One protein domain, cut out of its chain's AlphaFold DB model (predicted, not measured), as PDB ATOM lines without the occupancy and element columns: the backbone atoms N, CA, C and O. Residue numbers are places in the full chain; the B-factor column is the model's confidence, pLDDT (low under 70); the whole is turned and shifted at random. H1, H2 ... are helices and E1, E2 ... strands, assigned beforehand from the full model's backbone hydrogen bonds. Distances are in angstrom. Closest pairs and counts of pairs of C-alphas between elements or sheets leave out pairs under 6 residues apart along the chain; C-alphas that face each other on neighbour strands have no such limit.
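AT A GLANCE: This is residues 24 to 31 and 69 to 150 of the 216 residues of an uncharacterized protein of Propionispora vibrioides (UniProt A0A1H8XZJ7). A strongly twisted three-stranded sheet has H1 packed over one face and short H2 near it, while H3 lies at one end of the elongated model and only grazes E3. The 90 printed residues include, in order, E1, H1, H2, E2, H3 and E3; the antiparallel sheet runs E1, E3, E2. The class is mixed, helices and strands. The whole is only just compact, close to loose, with a radius of gyration of the C-alphas of 14.4 A and spans of 45 by 25 by 24 A.

IN THESE COORDINATES: Residues 24 to 31 hold no named element. E1, residues 71 to 77, begins at C-alpha (160.230, 200.483, 119.578) and is 19.4 A long. H1, residues 80 to 92, is 18.4 A; H2 is residues 100 to 103. E2, residues 109 to 114, is 15.8 A, and H3, residues 118 to 132, is 20.2 A. E3, residues 141 to 149, is 25.8 A and ends at C-alpha (168.380, 195.456, 117.540).

HOW THE PARTS SIT: Inner E3 pairs with E1 at 147 degrees, N 145 and O 73 being 2.7 A apart, and with E2 at 151 degrees, N 148 and O 110 being 2.8 A apart. E1, H1, H2 and E2 form a split strand-helix-strand unit, two strands running the same way with E3 between them, its crossover right-handed. H1 is on the sheet, in two layers; its closest C-alphas to E1 are Ala 83 and Ala 77, 5.3 A. H2 is only just over E3, with 3 C-alphas on it, at a height over the sheet of 8.1 A. H3 and E3 come closest at C-alphas Thr 124 and Glu 141, 7.1 A; H1 and H3 are apart. In H1 every O i to N i+4 pair is within hydrogen-bond range, in H3 9 of 11; H2 is too short for one.

THE WHOLE: The farthest C-alphas, Asp 107 and Glu 133, are 46.1 A apart. Residues 32 to 68 are not printed; the gap is 18.7 A. No link between named elements is long. Mean pLDDT of the printed part is 73.6, with residues 24 to 25, 105 to 108 and 114 to 140 under 70.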
ATOM      1  N   LYS A  24     184.414 203.709 120.625       61.34
ATOM      2  CA  LYS A  24     183.568 202.893 119.732       61.34
ATOM      3  C   LYS A  24     182.063 203.007 120.010       61.34
ATOM      4  O   LYS A  24     181.272 202.484 119.231       61.34
ATOM      5  N   GLN A  25     181.653 203.683 121.085       63.66
ATOM      6  CA  GLN A  25     180.244 203.779 121.499       63.66
ATOM      7  C   GLN A  25     179.491 204.984 120.915       63.66
ATOM      8  O   GLN A  25     178.302 205.141 121.183       63.66
ATOM      9  N   ASN A  26     180.145 205.824 120.105       75.38
ATOM     10  CA  ASN A  26     179.470 206.953 119.469       75.38
ATOM     11  C   ASN A  26     178.531 206.484 118.348       75.38
ATOM     12  O   ASN A  26     178.919 205.729 117.455       75.38
ATOM     13  N   ALA A  27     177.302 206.988 118.365       80.44
ATOM     14  CA  ALA A  27     176.315 206.797 117.321       80.44
ATOM     15  C   ALA A  27     176.833 207.356 115.991       80.44
ATOM     16  O   ALA A  27     177.153 208.542 115.868       80.44
ATOM     17  N   LEU A  28     176.885 206.488 114.984       84.50
ATOM     18  CA  LEU A  28     177.296 206.827 113.631       84.50
ATOM     19  C   LEU A  28     176.068 207.019 112.738       84.50
ATOM     20  O   LEU A  28     175.233 206.123 112.609       84.50
ATOM     21  N   VAL A  29     175.996 208.164 112.063       86.94
ATOM     22  CA  VAL A  29     174.950 208.442 111.073       86.94
ATOM     23  C   VAL A  29     175.433 208.019 109.688       86.94
ATOM     24  O   VAL A  29     176.450 208.506 109.198       86.94
ATOM     25  N   LEU A  30     174.686 207.123 109.040       86.19
ATOM     26  CA  LEU A  30     174.957 206.649 107.681       86.19
ATOM     27  C   LEU A  30     173.757 206.899 106.766       86.19
ATOM     28  O   LEU A  30     172.603 206.760 107.174       86.19
ATOM     29  N   SER A  31     174.028 207.201 105.496       85.75
ATOM     30  CA  SER A  31     172.987 207.170 104.461       85.75
ATOM     31  C   SER A  31     172.486 205.742 104.214       85.75
ATOM     32  O   SER A  31     173.185 204.765 104.490       85.75
ATOM     33  N   PRO A  69     160.287 196.736 114.220       86.56
ATOM     34  CA  PRO A  69     161.038 197.528 115.180       86.56
ATOM     35  C   PRO A  69     160.756 197.057 116.606       86.56
ATOM     36  O   PRO A  69     159.665 196.576 116.909       86.56
ATOM     37  N   VAL A  70     161.742 197.212 117.489       85.00
ATOM     38  CA  VAL A  70     161.553 196.940 118.923       85.00
ATOM     39  C   VAL A  70     160.786 198.070 119.604       85.00
ATOM     40  O   VAL A  70     160.024 197.822 120.529       85.00
ATOM     41  N   THR A  71     160.969 199.302 119.129       84.69
ATOM     42  CA  THR A  71     160.230 200.483 119.578       84.69
ATOM     43  C   THR A  71     160.234 201.550 118.484       84.69
ATOM     44  O   THR A  71     161.128 201.570 117.630       84.69
ATOM     45  N   ASN A  72     159.232 202.424 118.509       85.94
ATOM     46  CA  ASN A  72     159.087 203.557 117.603       85.94
ATOM     47  C   ASN A  72     158.883 204.834 118.420       85.94
ATOM     48  O   ASN A  72     158.180 204.821 119.429       85.94
ATOM     49  N   PHE A  73     159.452 205.940 117.961       84.69
ATOM     50  CA  PHE A  73     159.231 207.270 118.521       84.69
ATOM     51  C   PHE A  73     159.273 208.316 117.407       84.69
ATOM     52  O   PHE A  73     159.603 207.997 116.268       84.69
ATOM     53  N   THR A  74     158.921 209.563 117.703       83.69
ATOM     54  CA  THR A  74     158.956 210.653 116.722       83.69
ATOM     55  C   THR A  74     160.002 211.692 117.095       83.69
ATOM     56  O   THR A  74     160.306 211.912 118.269       83.69
ATOM     57  N   VAL A  75     160.571 212.334 116.081       83.69
ATOM     58  CA  VAL A  75     161.463 213.482 116.248       83.69
ATOM     59  C   VAL A  75     161.064 214.577 115.272       83.69
ATOM     60  O   VAL A  75     160.824 214.313 114.097       83.69
ATOM     61  N   THR A  76     160.991 215.806 115.759       82.31
ATOM     62  CA  THR A  76     160.661 216.973 114.942       82.31
ATOM     63  C   THR A  76     161.949 217.590 114.401       82.31
ATOM     64  O   THR A  76     162.809 218.001 115.181       82.31
ATOM     65  N   ALA A  77     162.098 217.668 113.080       80.75
ATOM     66  CA  ALA A  77     163.262 218.279 112.431       80.75
ATOM     67  C   ALA A  77     162.880 218.896 111.077       80.75
ATOM     68  O   ALA A  77     161.802 218.622 110.550       80.75
ATOM     69  N   ALA A  78     163.754 219.707 110.476       78.94
ATOM     70  CA  ALA A  78     163.481 220.256 109.147       78.94
ATOM     71  C   ALA A  78     163.771 219.242 108.027       78.94
ATOM     72  O   ALA A  78     163.212 219.341 106.936       78.94
ATOM     73  N   THR A  79     164.653 218.264 108.273       79.38
ATOM     74  CA  THR A  79     164.996 217.219 107.296       79.38
ATOM     75  C   THR A  79     165.234 215.853 107.956       79.38
ATOM     76  O   THR A  79     165.624 215.795 109.125       79.38
ATOM     77  N   PRO A  80     165.126 214.732 107.211       77.94
ATOM     78  CA  PRO A  80     165.447 213.400 107.741       77.94
ATOM     79  C   PRO A  80     166.909 213.247 108.186       77.94
ATOM     80  O   PRO A  80     167.210 212.493 109.107       77.94
ATOM     81  N   SER A  81     167.830 213.955 107.522       81.12
ATOM     82  CA  SER A  81     169.259 213.943 107.863       81.12
ATOM     83  C   SER A  81     169.513 214.650 109.195       81.12
ATOM     84  O   SER A  81     170.307 214.192 110.016       81.12
ATOM     85  N   GLU A  82     168.808 215.756 109.427       84.25
ATOM     86  CA  GLU A  82     168.854 216.484 110.691       84.25
ATOM     87  C   GLU A  82     168.218 215.670 111.823       84.25
ATOM     88  O   GLU A  82     168.828 215.539 112.879       84.25
ATOM     89  N   ALA A  83     167.074 215.024 111.577       83.56
ATOM     90  CA  ALA A  83     166.460 214.080 112.514       83.56
ATOM     91  C   ALA A  83     167.440 212.976 112.946       83.56
ATOM     92  O   ALA A  83     167.603 212.722 114.138       83.56
ATOM     93  N   ALA A  84     168.145 212.356 111.993       85.12
ATOM     94  CA  ALA A  84     169.142 211.327 112.294       85.12
ATOM     95  C   ALA A  84     170.299 211.871 113.148       85.12
ATOM     96  O   ALA A  84     170.757 211.199 114.071       85.12
ATOM     97  N   SER A  85     170.740 213.099 112.867       86.88
ATOM     98  CA  SER A  85     171.838 213.754 113.586       86.88
ATOM     99  C   SER A  85     171.439 214.133 115.014       86.88
ATOM    100  O   SER A  85     172.184 213.847 115.948       86.88
ATOM    101  N   GLN A  86     170.238 214.690 115.203       88.50
ATOM    102  CA  GLN A  86     169.684 214.997 116.525       88.50
ATOM    103  C   GLN A  86     169.528 213.731 117.373       88.50
ATOM    104  O   GLN A  86     169.887 213.715 118.548       88.50
ATOM    105  N   VAL A  87     169.014 212.648 116.785       88.81
ATOM    106  CA  VAL A  87     168.874 211.369 117.490       88.81
ATOM    107  C   VAL A  87     170.242 210.794 117.860       88.81
ATOM    108  O   VAL A  87     170.418 210.361 118.995       88.81
ATOM    109  N   ALA A  88     171.226 210.844 116.959       88.06
ATOM    110  CA  ALA A  88     172.590 210.410 117.259       88.06
ATOM    111  C   ALA A  88     173.219 211.220 118.407       88.06
ATOM    112  O   ALA A  88     173.812 210.639 119.314       88.06
ATOM    113  N   GLU A  89     173.040 212.543 118.424       89.12
ATOM    114  CA  GLU A  89     173.509 213.405 119.517       89.12
ATOM    115  C   GLU A  89     172.855 213.038 120.857       89.12
ATOM    116  O   GLU A  89     173.545 212.922 121.872       89.12
ATOM    117  N   LYS A  90     171.539 212.801 120.863       89.31
ATOM    118  CA  LYS A  90     170.798 212.366 122.055       89.31
ATOM    119  C   LYS A  90     171.258 211.000 122.568       89.31
ATOM    120  O   LYS A  90     171.407 210.836 123.777       89.31
ATOM    121  N   ILE A  91     171.536 210.049 121.672       87.31
ATOM    122  CA  ILE A  91     172.100 208.736 122.030       87.31
ATOM    123  C   ILE A  91     173.475 208.920 122.681       87.31
ATOM    124  O   ILE A  91     173.711 208.394 123.767       87.31
ATOM    125  N   ASN A  92     174.347 209.730 122.074       87.25
ATOM    126  CA  ASN A  92     175.697 209.988 122.588       87.25
ATOM    127  C   ASN A  92     175.690 210.659 123.968       87.25
ATOM    128  O   ASN A  92     176.580 210.415 124.780       87.25
ATOM    129  N   ARG A  93     174.679 211.486 124.255       88.69
ATOM    130  CA  ARG A  93     174.490 212.141 125.560       88.69
ATOM    131  C   ARG A  93     173.702 211.315 126.574       88.69
ATOM    132  O   ARG A  93     173.504 211.788 127.689       88.69
ATOM    133  N   GLN A  94     173.252 210.116 126.203       85.56
ATOM    134  CA  GLN A  94     172.364 209.285 127.017       85.56
ATOM    135  C   GLN A  94     171.101 210.036 127.485       85.56
ATOM    136  O   GLN A  94     170.709 209.959 128.649       85.56
ATOM    137  N   ASP A  95     170.478 210.794 126.580       88.31
ATOM    138  CA  ASP A  95     169.301 211.613 126.879       88.31
ATOM    139  C   ASP A  95     168.106 210.730 127.311       88.31
ATOM    140  O   ASP A  95     167.654 209.899 126.519       88.31
ATOM    141  N   PRO A  96     167.542 210.918 128.523       87.06
ATOM    142  CA  PRO A  96     166.460 210.085 129.055       87.06
ATOM    143  C   PRO A  96     165.121 210.252 128.320       87.06
ATOM    144  O   PRO A  96     164.172 209.527 128.613       87.06
ATOM    145  N   THR A  97     165.010 211.204 127.389       88.75
ATOM    146  CA  THR A  97     163.835 211.347 126.515       88.75
ATOM    147  C   THR A  97     163.783 210.294 125.411       88.75
ATOM    148  O   THR A  97     162.732 210.115 124.793       88.75
ATOM    149  N   LEU A  98     164.892 209.594 125.150       87.38
ATOM    150  CA  LEU A  98     164.915 208.466 124.230       87.38
ATOM    151  C   LEU A  98     164.398 207.188 124.907       87.38
ATOM    152  O   LEU A  98     164.625 206.986 126.101       87.38
ATOM    153  N   PRO A  99     163.759 206.280 124.147       87.25
ATOM    154  CA  PRO A  99     163.418 204.960 124.658       87.25
ATOM    155  C   PRO A  99     164.662 204.238 125.204       87.25
ATOM    156  O   PRO A  99     165.718 204.297 124.561       87.25
ATOM    157  N   PRO A 100     164.562 203.512 126.333       85.12
ATOM    158  CA  PRO A 100     165.690 202.775 126.905       85.12
ATOM    159  C   PRO A 100     166.362 201.832 125.901       85.12
ATOM    160  O   PRO A 100     167.578 201.660 125.928       85.12
ATOM    161  N   GLU A 101     165.599 201.266 124.964       83.38
ATOM    162  CA  GLU A 101     166.109 200.382 123.916       83.38
ATOM    163  C   GLU A 101     167.060 201.077 122.936       83.38
ATOM    164  O   GLU A 101     167.908 200.399 122.358       83.38
ATOM    165  N   ALA A 102     166.921 202.391 122.734       82.00
ATOM    166  CA  ALA A 102     167.829 203.192 121.910       82.00
ATOM    167  C   ALA A 102     169.121 203.556 122.660       82.00
ATOM    168  O   ALA A 102     170.148 203.789 122.027       82.00
ATOM    169  N   LEU A 103     169.061 203.603 123.995       83.75
ATOM    170  CA  LEU A 103     170.178 203.947 124.880       83.75
ATOM    171  C   LEU A 103     170.974 202.726 125.355       83.75
ATOM    172  O   LEU A 103     172.056 202.872 125.928       83.75
ATOM    173  N   GLU A 104     170.436 201.521 125.167       78.00
ATOM    174  CA  GLU A 104     171.078 200.297 125.623       78.00
ATOM    175  C   GLU A 104     172.409 200.078 124.892       78.00
ATOM    176  O   GLU A 104     172.478 200.079 123.658       78.00
ATOM    177  N   LYS A 105     173.467 199.832 125.671       68.94
ATOM    178  CA  LYS A 105     174.805 199.490 125.180       68.94
ATOM    179  C   LYS A 105     174.830 198.044 124.683       68.94
ATOM    180  O   LYS A 105     175.433 197.174 125.303       68.94
ATOM    181  N   THR A 106     174.117 197.777 123.593       63.41
ATOM    182  CA  THR A 106     174.146 196.478 122.914       63.41
ATOM    183  C   THR A 106     175.003 196.539 121.665       63.41
ATOM    184  O   THR A 106     175.077 197.574 121.001       63.41
ATOM    185  N   ASP A 107     175.613 195.404 121.321       58.47
ATOM    186  CA  ASP A 107     176.309 195.226 120.054       58.47
ATOM    187  C   ASP A 107     175.305 195.436 118.902       58.47
ATOM    188  O   ASP A 107     174.575 194.520 118.525       58.47
ATOM    189  N   ASN A 108     175.301 196.638 118.311       65.06
ATOM    190  CA  ASN A 108     174.561 197.059 117.108       65.06
ATOM    191  C   ASN A 108     173.074 197.459 117.292       65.06
ATOM    192  O   ASN A 108     172.167 196.871 116.683       65.06
ATOM    193  N   THR A 109     172.822 198.532 118.049       72.12
ATOM    194  CA  THR A 109     171.559 199.296 117.980       72.12
ATOM    195  C   THR A 109     171.485 200.056 116.651       72.12
ATOM    196  O   THR A 109     172.359 200.860 116.334       72.12
ATOM    197  N   ILE A 110     170.447 199.806 115.852       77.12
ATOM    198  CA  ILE A 110     170.220 200.474 114.566       77.12
ATOM    199  C   ILE A 110     169.006 201.372 114.709       77.12
ATOM    200  O   ILE A 110     167.908 200.901 115.001       77.12
ATOM    201  N   VAL A 111     169.193 202.661 114.454       73.62
ATOM    202  CA  VAL A 111     168.116 203.643 114.511       73.62
ATOM    203  C   VAL A 111     167.857 204.163 113.106       73.62
ATOM    204  O   VAL A 111     168.747 204.714 112.460       73.62
ATOM    205  N   SER A 112     166.650 203.924 112.602       81.38
ATOM    206  CA  SER A 112     166.259 204.277 111.241       81.38
ATOM    207  C   SER A 112     165.208 205.374 111.261       81.38
ATOM    208  O   SER A 112     164.138 205.206 111.844       81.38
ATOM    209  N   VAL A 113     165.507 206.489 110.594       74.75
ATOM    210  CA  VAL A 113     164.529 207.545 110.336       74.75
ATOM    211  C   VAL A 113     163.665 207.121 109.151       74.75
ATOM    212  O   VAL A 113     164.158 206.940 108.034       74.75
ATOM    213  N   GLN A 114     162.374 206.957 109.401       69.94
ATOM    214  CA  GLN A 114     161.361 206.625 108.411       69.94
ATOM    215  C   GLN A 114     160.577 207.884 108.035       69.94
ATOM    216  O   GLN A 114     160.239 208.719 108.877       69.94
ATOM    217  N   LYS A 115     160.263 208.026 106.744       61.41
ATOM    218  CA  LYS A 115     159.266 209.014 106.324       61.41
ATOM    219  C   LYS A 115     157.904 208.527 106.810       61.41
ATOM    220  O   LYS A 115     157.566 207.373 106.560       61.41
ATOM    221  N   LEU A 116     157.153 209.408 107.470       58.31
ATOM    222  CA  LEU A 116     155.772 209.155 107.884       58.31
ATOM    223  C   LEU A 116     154.949 208.601 106.715       58.31
ATOM    224  O   LEU A 116     155.162 208.986 105.557       58.31
ATOM    225  N   THR A 117     154.011 207.705 107.008       58.66
ATOM    226  CA  THR A 117     153.091 207.172 105.997       58.66
ATOM    227  C   THR A 117     152.202 208.281 105.431       58.66
ATOM    228  O   THR A 117     152.031 209.334 106.042       58.66
ATOM    229  N   ASP A 118     151.617 208.079 104.248       53.81
ATOM    230  CA  ASP A 118     150.820 209.126 103.586       53.81
ATOM    231  C   ASP A 118     149.580 209.552 104.400       53.81
ATOM    232  O   ASP A 118     149.154 210.703 104.313       53.81
ATOM    233  N   ALA A 119     149.060 208.669 105.259       56.31
ATOM    234  CA  ALA A 119     148.000 208.984 106.218       56.31
ATOM    235  C   ALA A 119     148.489 209.898 107.361       56.31
ATOM    236  O   ALA A 119     147.795 210.837 107.749       56.31
ATOM    237  N   GLU A 120     149.704 209.670 107.865       57.16
ATOM    238  CA  GLU A 120     150.324 210.490 108.914       57.16
ATOM    239  C   GLU A 120     150.809 211.838 108.365       57.16
ATOM    240  O   GLU A 120     150.625 212.866 109.014       57.16
ATOM    241  N   LYS A 121     151.313 211.878 107.121       55.75
ATOM    242  CA  LYS A 121     151.640 213.132 106.418       55.75
ATOM    243  C   LYS A 121     150.440 214.069 106.325       55.75
ATOM    244  O   LYS A 121     150.624 215.277 106.434       55.75
ATOM    245  N   LEU A 122     149.227 213.542 106.138       55.00
ATOM    246  CA  LEU A 122     148.006 214.350 106.057       55.00
ATOM    247  C   LEU A 122     147.663 215.001 107.414       55.00
ATOM    248  O   LEU A 122     147.252 216.165 107.467       55.00
ATOM    249  N   ALA A 123     147.898 214.284 108.518       58.06
ATOM    250  CA  ALA A 123     147.720 214.799 109.876       58.06
ATOM    251  C   ALA A 123     148.762 215.884 110.213       58.06
ATOM    252  O   ALA A 123     148.406 216.961 110.699       58.06
ATOM    253  N   THR A 124     150.030 215.658 109.859       53.50
ATOM    254  CA  THR A 124     151.121 216.625 110.066       53.50
ATOM    255  C   THR A 124     150.987 217.849 109.151       53.50
ATOM    256  O   THR A 124     151.228 218.971 109.590       53.50
ATOM    257  N   GLN A 125     150.512 217.687 107.908       57.12
ATOM    258  CA  GLN A 125     150.199 218.806 107.001       57.12
ATOM    259  C   GLN A 125     149.102 219.717 107.561       57.12
ATOM    260  O   GLN A 125     149.217 220.938 107.473       57.12
ATOM    261  N   THR A 126     148.065 219.141 108.175       54.41
ATOM    262  CA  THR A 126     146.967 219.912 108.781       54.41
ATOM    263  C   THR A 126     147.458 220.717 109.991       54.41
ATOM    264  O   THR A 126     147.116 221.892 110.132       54.41
ATOM    265  N   ALA A 127     148.337 220.136 110.815       56.16
ATOM    266  CA  ALA A 127     148.962 220.819 111.951       56.16
ATOM    267  C   ALA A 127     149.979 221.900 111.526       56.16
ATOM    268  O   ALA A 127     150.063 222.957 112.153       56.16
ATOM    269  N   ASN A 128     150.728 221.671 110.444       55.28
ATOM    270  CA  ASN A 128     151.726 222.613 109.936       55.28
ATOM    271  C   ASN A 128     151.104 223.788 109.172       55.28
ATOM    272  O   ASN A 128     151.640 224.893 109.233       55.28
ATOM    273  N   LYS A 129     149.940 223.601 108.537       58.41
ATOM    274  CA  LYS A 129     149.166 224.692 107.924       58.41
ATOM    275  C   LYS A 129     148.686 225.711 108.971       58.41
ATOM    276  O   LYS A 129     148.849 226.908 108.766       58.41
ATOM    277  N   ALA A 130     148.238 225.247 110.140       55.84
ATOM    278  CA  ALA A 130     147.879 226.120 111.265       55.84
ATOM    279  C   ALA A 130     149.085 226.892 111.848       55.84
ATOM    280  O   ALA A 130     148.935 228.009 112.339       55.84
ATOM    281  N   LYS A 131     150.297 226.325 111.776       55.28
ATOM    282  CA  LYS A 131     151.544 226.985 112.215       55.28
ATOM    283  C   LYS A 131     152.104 227.963 111.173       55.28
ATOM    284  O   LYS A 131     152.685 228.980 111.546       55.28
ATOM    285  N   GLN A 132     151.890 227.698 109.883       52.66
ATOM    286  CA  GLN A 132     152.209 228.630 108.792       52.66
ATOM    287  C   GLN A 132     151.333 229.887 108.846       52.66
ATOM    288  O   GLN A 132     151.832 230.991 108.635       52.66
ATOM    289  N   GLU A 133     150.057 229.746 109.214       54.16
ATOM    290  CA  GLU A 133     149.137 230.873 109.430       54.16
ATOM    291  C   GLU A 133     149.534 231.748 110.644       54.16
ATOM    292  O   GLU A 133     149.145 232.912 110.714       54.16
ATOM    293  N   ALA A 134     150.384 231.239 111.549       56.59
ATOM    294  CA  ALA A 134     150.936 231.959 112.704       56.59
ATOM    295  C   ALA A 134     152.304 232.641 112.447       56.59
ATOM    296  O   ALA A 134     152.908 233.174 113.378       56.59
ATOM    297  N   GLY A 135     152.807 232.650 111.203       48.16
ATOM    298  CA  GLY A 135     153.995 233.425 110.805       48.16
ATOM    299  C   GLY A 135     155.361 232.777 111.085       48.16
ATOM    300  O   GLY A 135     156.381 233.462 111.025       48.16
ATOM    301  N   GLN A 136     155.421 231.472 111.370       49.81
ATOM    302  CA  GLN A 136     156.673 230.757 111.644       49.81
ATOM    303  C   GLN A 136     157.296 230.195 110.344       49.81
ATOM    304  O   GLN A 136     156.720 229.330 109.691       49.81
ATOM    305  N   THR A 137     158.474 230.700 109.948       46.94
ATOM    306  CA  THR A 137     159.114 230.455 108.630       46.94
ATOM    307  C   THR A 137     159.841 229.103 108.498       46.94
ATOM    308  O   THR A 137     160.244 228.728 107.401       46.94
ATOM    309  N   THR A 138     159.998 228.333 109.579       49.03
ATOM    310  CA  THR A 138     160.586 226.982 109.552       49.03
ATOM    311  C   THR A 138     159.496 225.920 109.689       49.03
ATOM    312  O   THR A 138     158.944 225.695 110.765       49.03
ATOM    313  N   VAL A 139     159.168 225.258 108.578       57.44
ATOM    314  CA  VAL A 139     158.226 224.130 108.562       57.44
ATOM    315  C   VAL A 139     158.983 222.888 109.018       57.44
ATOM    316  O   VAL A 139     159.596 222.200 108.209       57.44
ATOM    317  N   ASN A 140     158.993 222.632 110.324       64.00
ATOM    318  CA  ASN A 140     159.520 221.378 110.849       64.00
ATOM    319  C   ASN A 140     158.489 220.264 110.633       64.00
ATOM    320  O   ASN A 140     157.297 220.439 110.904       64.00
ATOM    321  N   GLU A 141     158.952 219.125 110.137       71.69
ATOM    322  CA  GLU A 141     158.148 217.921 109.976       71.69
ATOM    323  C   GLU A 141     158.474 216.947 111.105       71.69
ATOM    324  O   GLU A 141     159.609 216.862 111.584       71.69
ATOM    325  N   ASP A 142     157.464 216.198 111.533       75.38
ATOM    326  CA  ASP A 142     157.695 215.067 112.416       75.38
ATOM    327  C   ASP A 142     158.203 213.895 111.572       75.38
ATOM    328  O   ASP A 142     157.644 213.565 110.527       75.38
ATOM    329  N   TYR A 143     159.281 213.259 112.011       77.44
ATOM    330  CA  TYR A 143     159.818 212.051 111.404       77.44
ATOM    331  C   TYR A 143     159.627 210.882 112.362       77.44
ATOM    332  O   TYR A 143     159.951 210.977 113.548       77.44
ATOM    333  N   GLY A 144     159.111 209.768 111.842       79.62
ATOM    334  CA  GLY A 144     159.057 208.514 112.581       79.62
ATOM    335  C   GLY A 144     160.458 207.928 112.694       79.62
ATOM    336  O   GLY A 144     161.203 207.877 111.718       79.62
ATOM    337  N   VAL A 145     160.838 207.486 113.880       80.56
ATOM    338  CA  VAL A 145     162.129 206.867 114.153       80.56
ATOM    339  C   VAL A 145     161.886 205.489 114.735       80.56
ATOM    340  O   VAL A 145     161.215 205.333 115.753       80.56
ATOM    341  N   ALA A 146     162.441 204.486 114.072       84.88
ATOM    342  CA  ALA A 146     162.300 203.090 114.437       84.88
ATOM    343  C   ALA A 146     163.630 202.544 114.947       84.88
ATOM    344  O   ALA A 146     164.677 202.711 114.310       84.88
ATOM    345  N   VAL A 147     163.584 201.872 116.092       84.00
ATOM    346  CA  VAL A 147     164.748 201.237 116.707       84.00
ATOM    347  C   VAL A 147     164.718 199.752 116.386       84.00
ATOM    348  O   VAL A 147     163.708 199.073 116.578       84.00
ATOM    349  N   TYR A 148     165.849 199.232 115.928       85.12
ATOM    350  CA  TYR A 148     166.064 197.822 115.640       85.12
ATOM    351  C   TYR A 148     167.288 197.333 116.398       85.12
ATOM    352  O   TYR A 148     168.297 198.031 116.492       85.12
ATOM    353  N   LYS A 149     167.230 196.099 116.898       81.94
ATOM    354  CA  LYS A 149     168.380 195.456 117.540       81.94
ATOM    355  C   LYS A 149     168.939 194.375 116.633       81.94
ATOM    356  O   LYS A 149     168.281 193.359 116.406       81.94
ATOM    357  N   ASN A 150     170.155 194.583 116.127       75.19
ATOM    358  CA  ASN A 150     170.871 193.547 115.395       75.19
ATOM    359  C   ASN A 150     171.798 192.782 116.334       75.19
ATOM    360  O   ASN A 150     172.969 193.095 116.512       75.19
TER     361      ASN A 150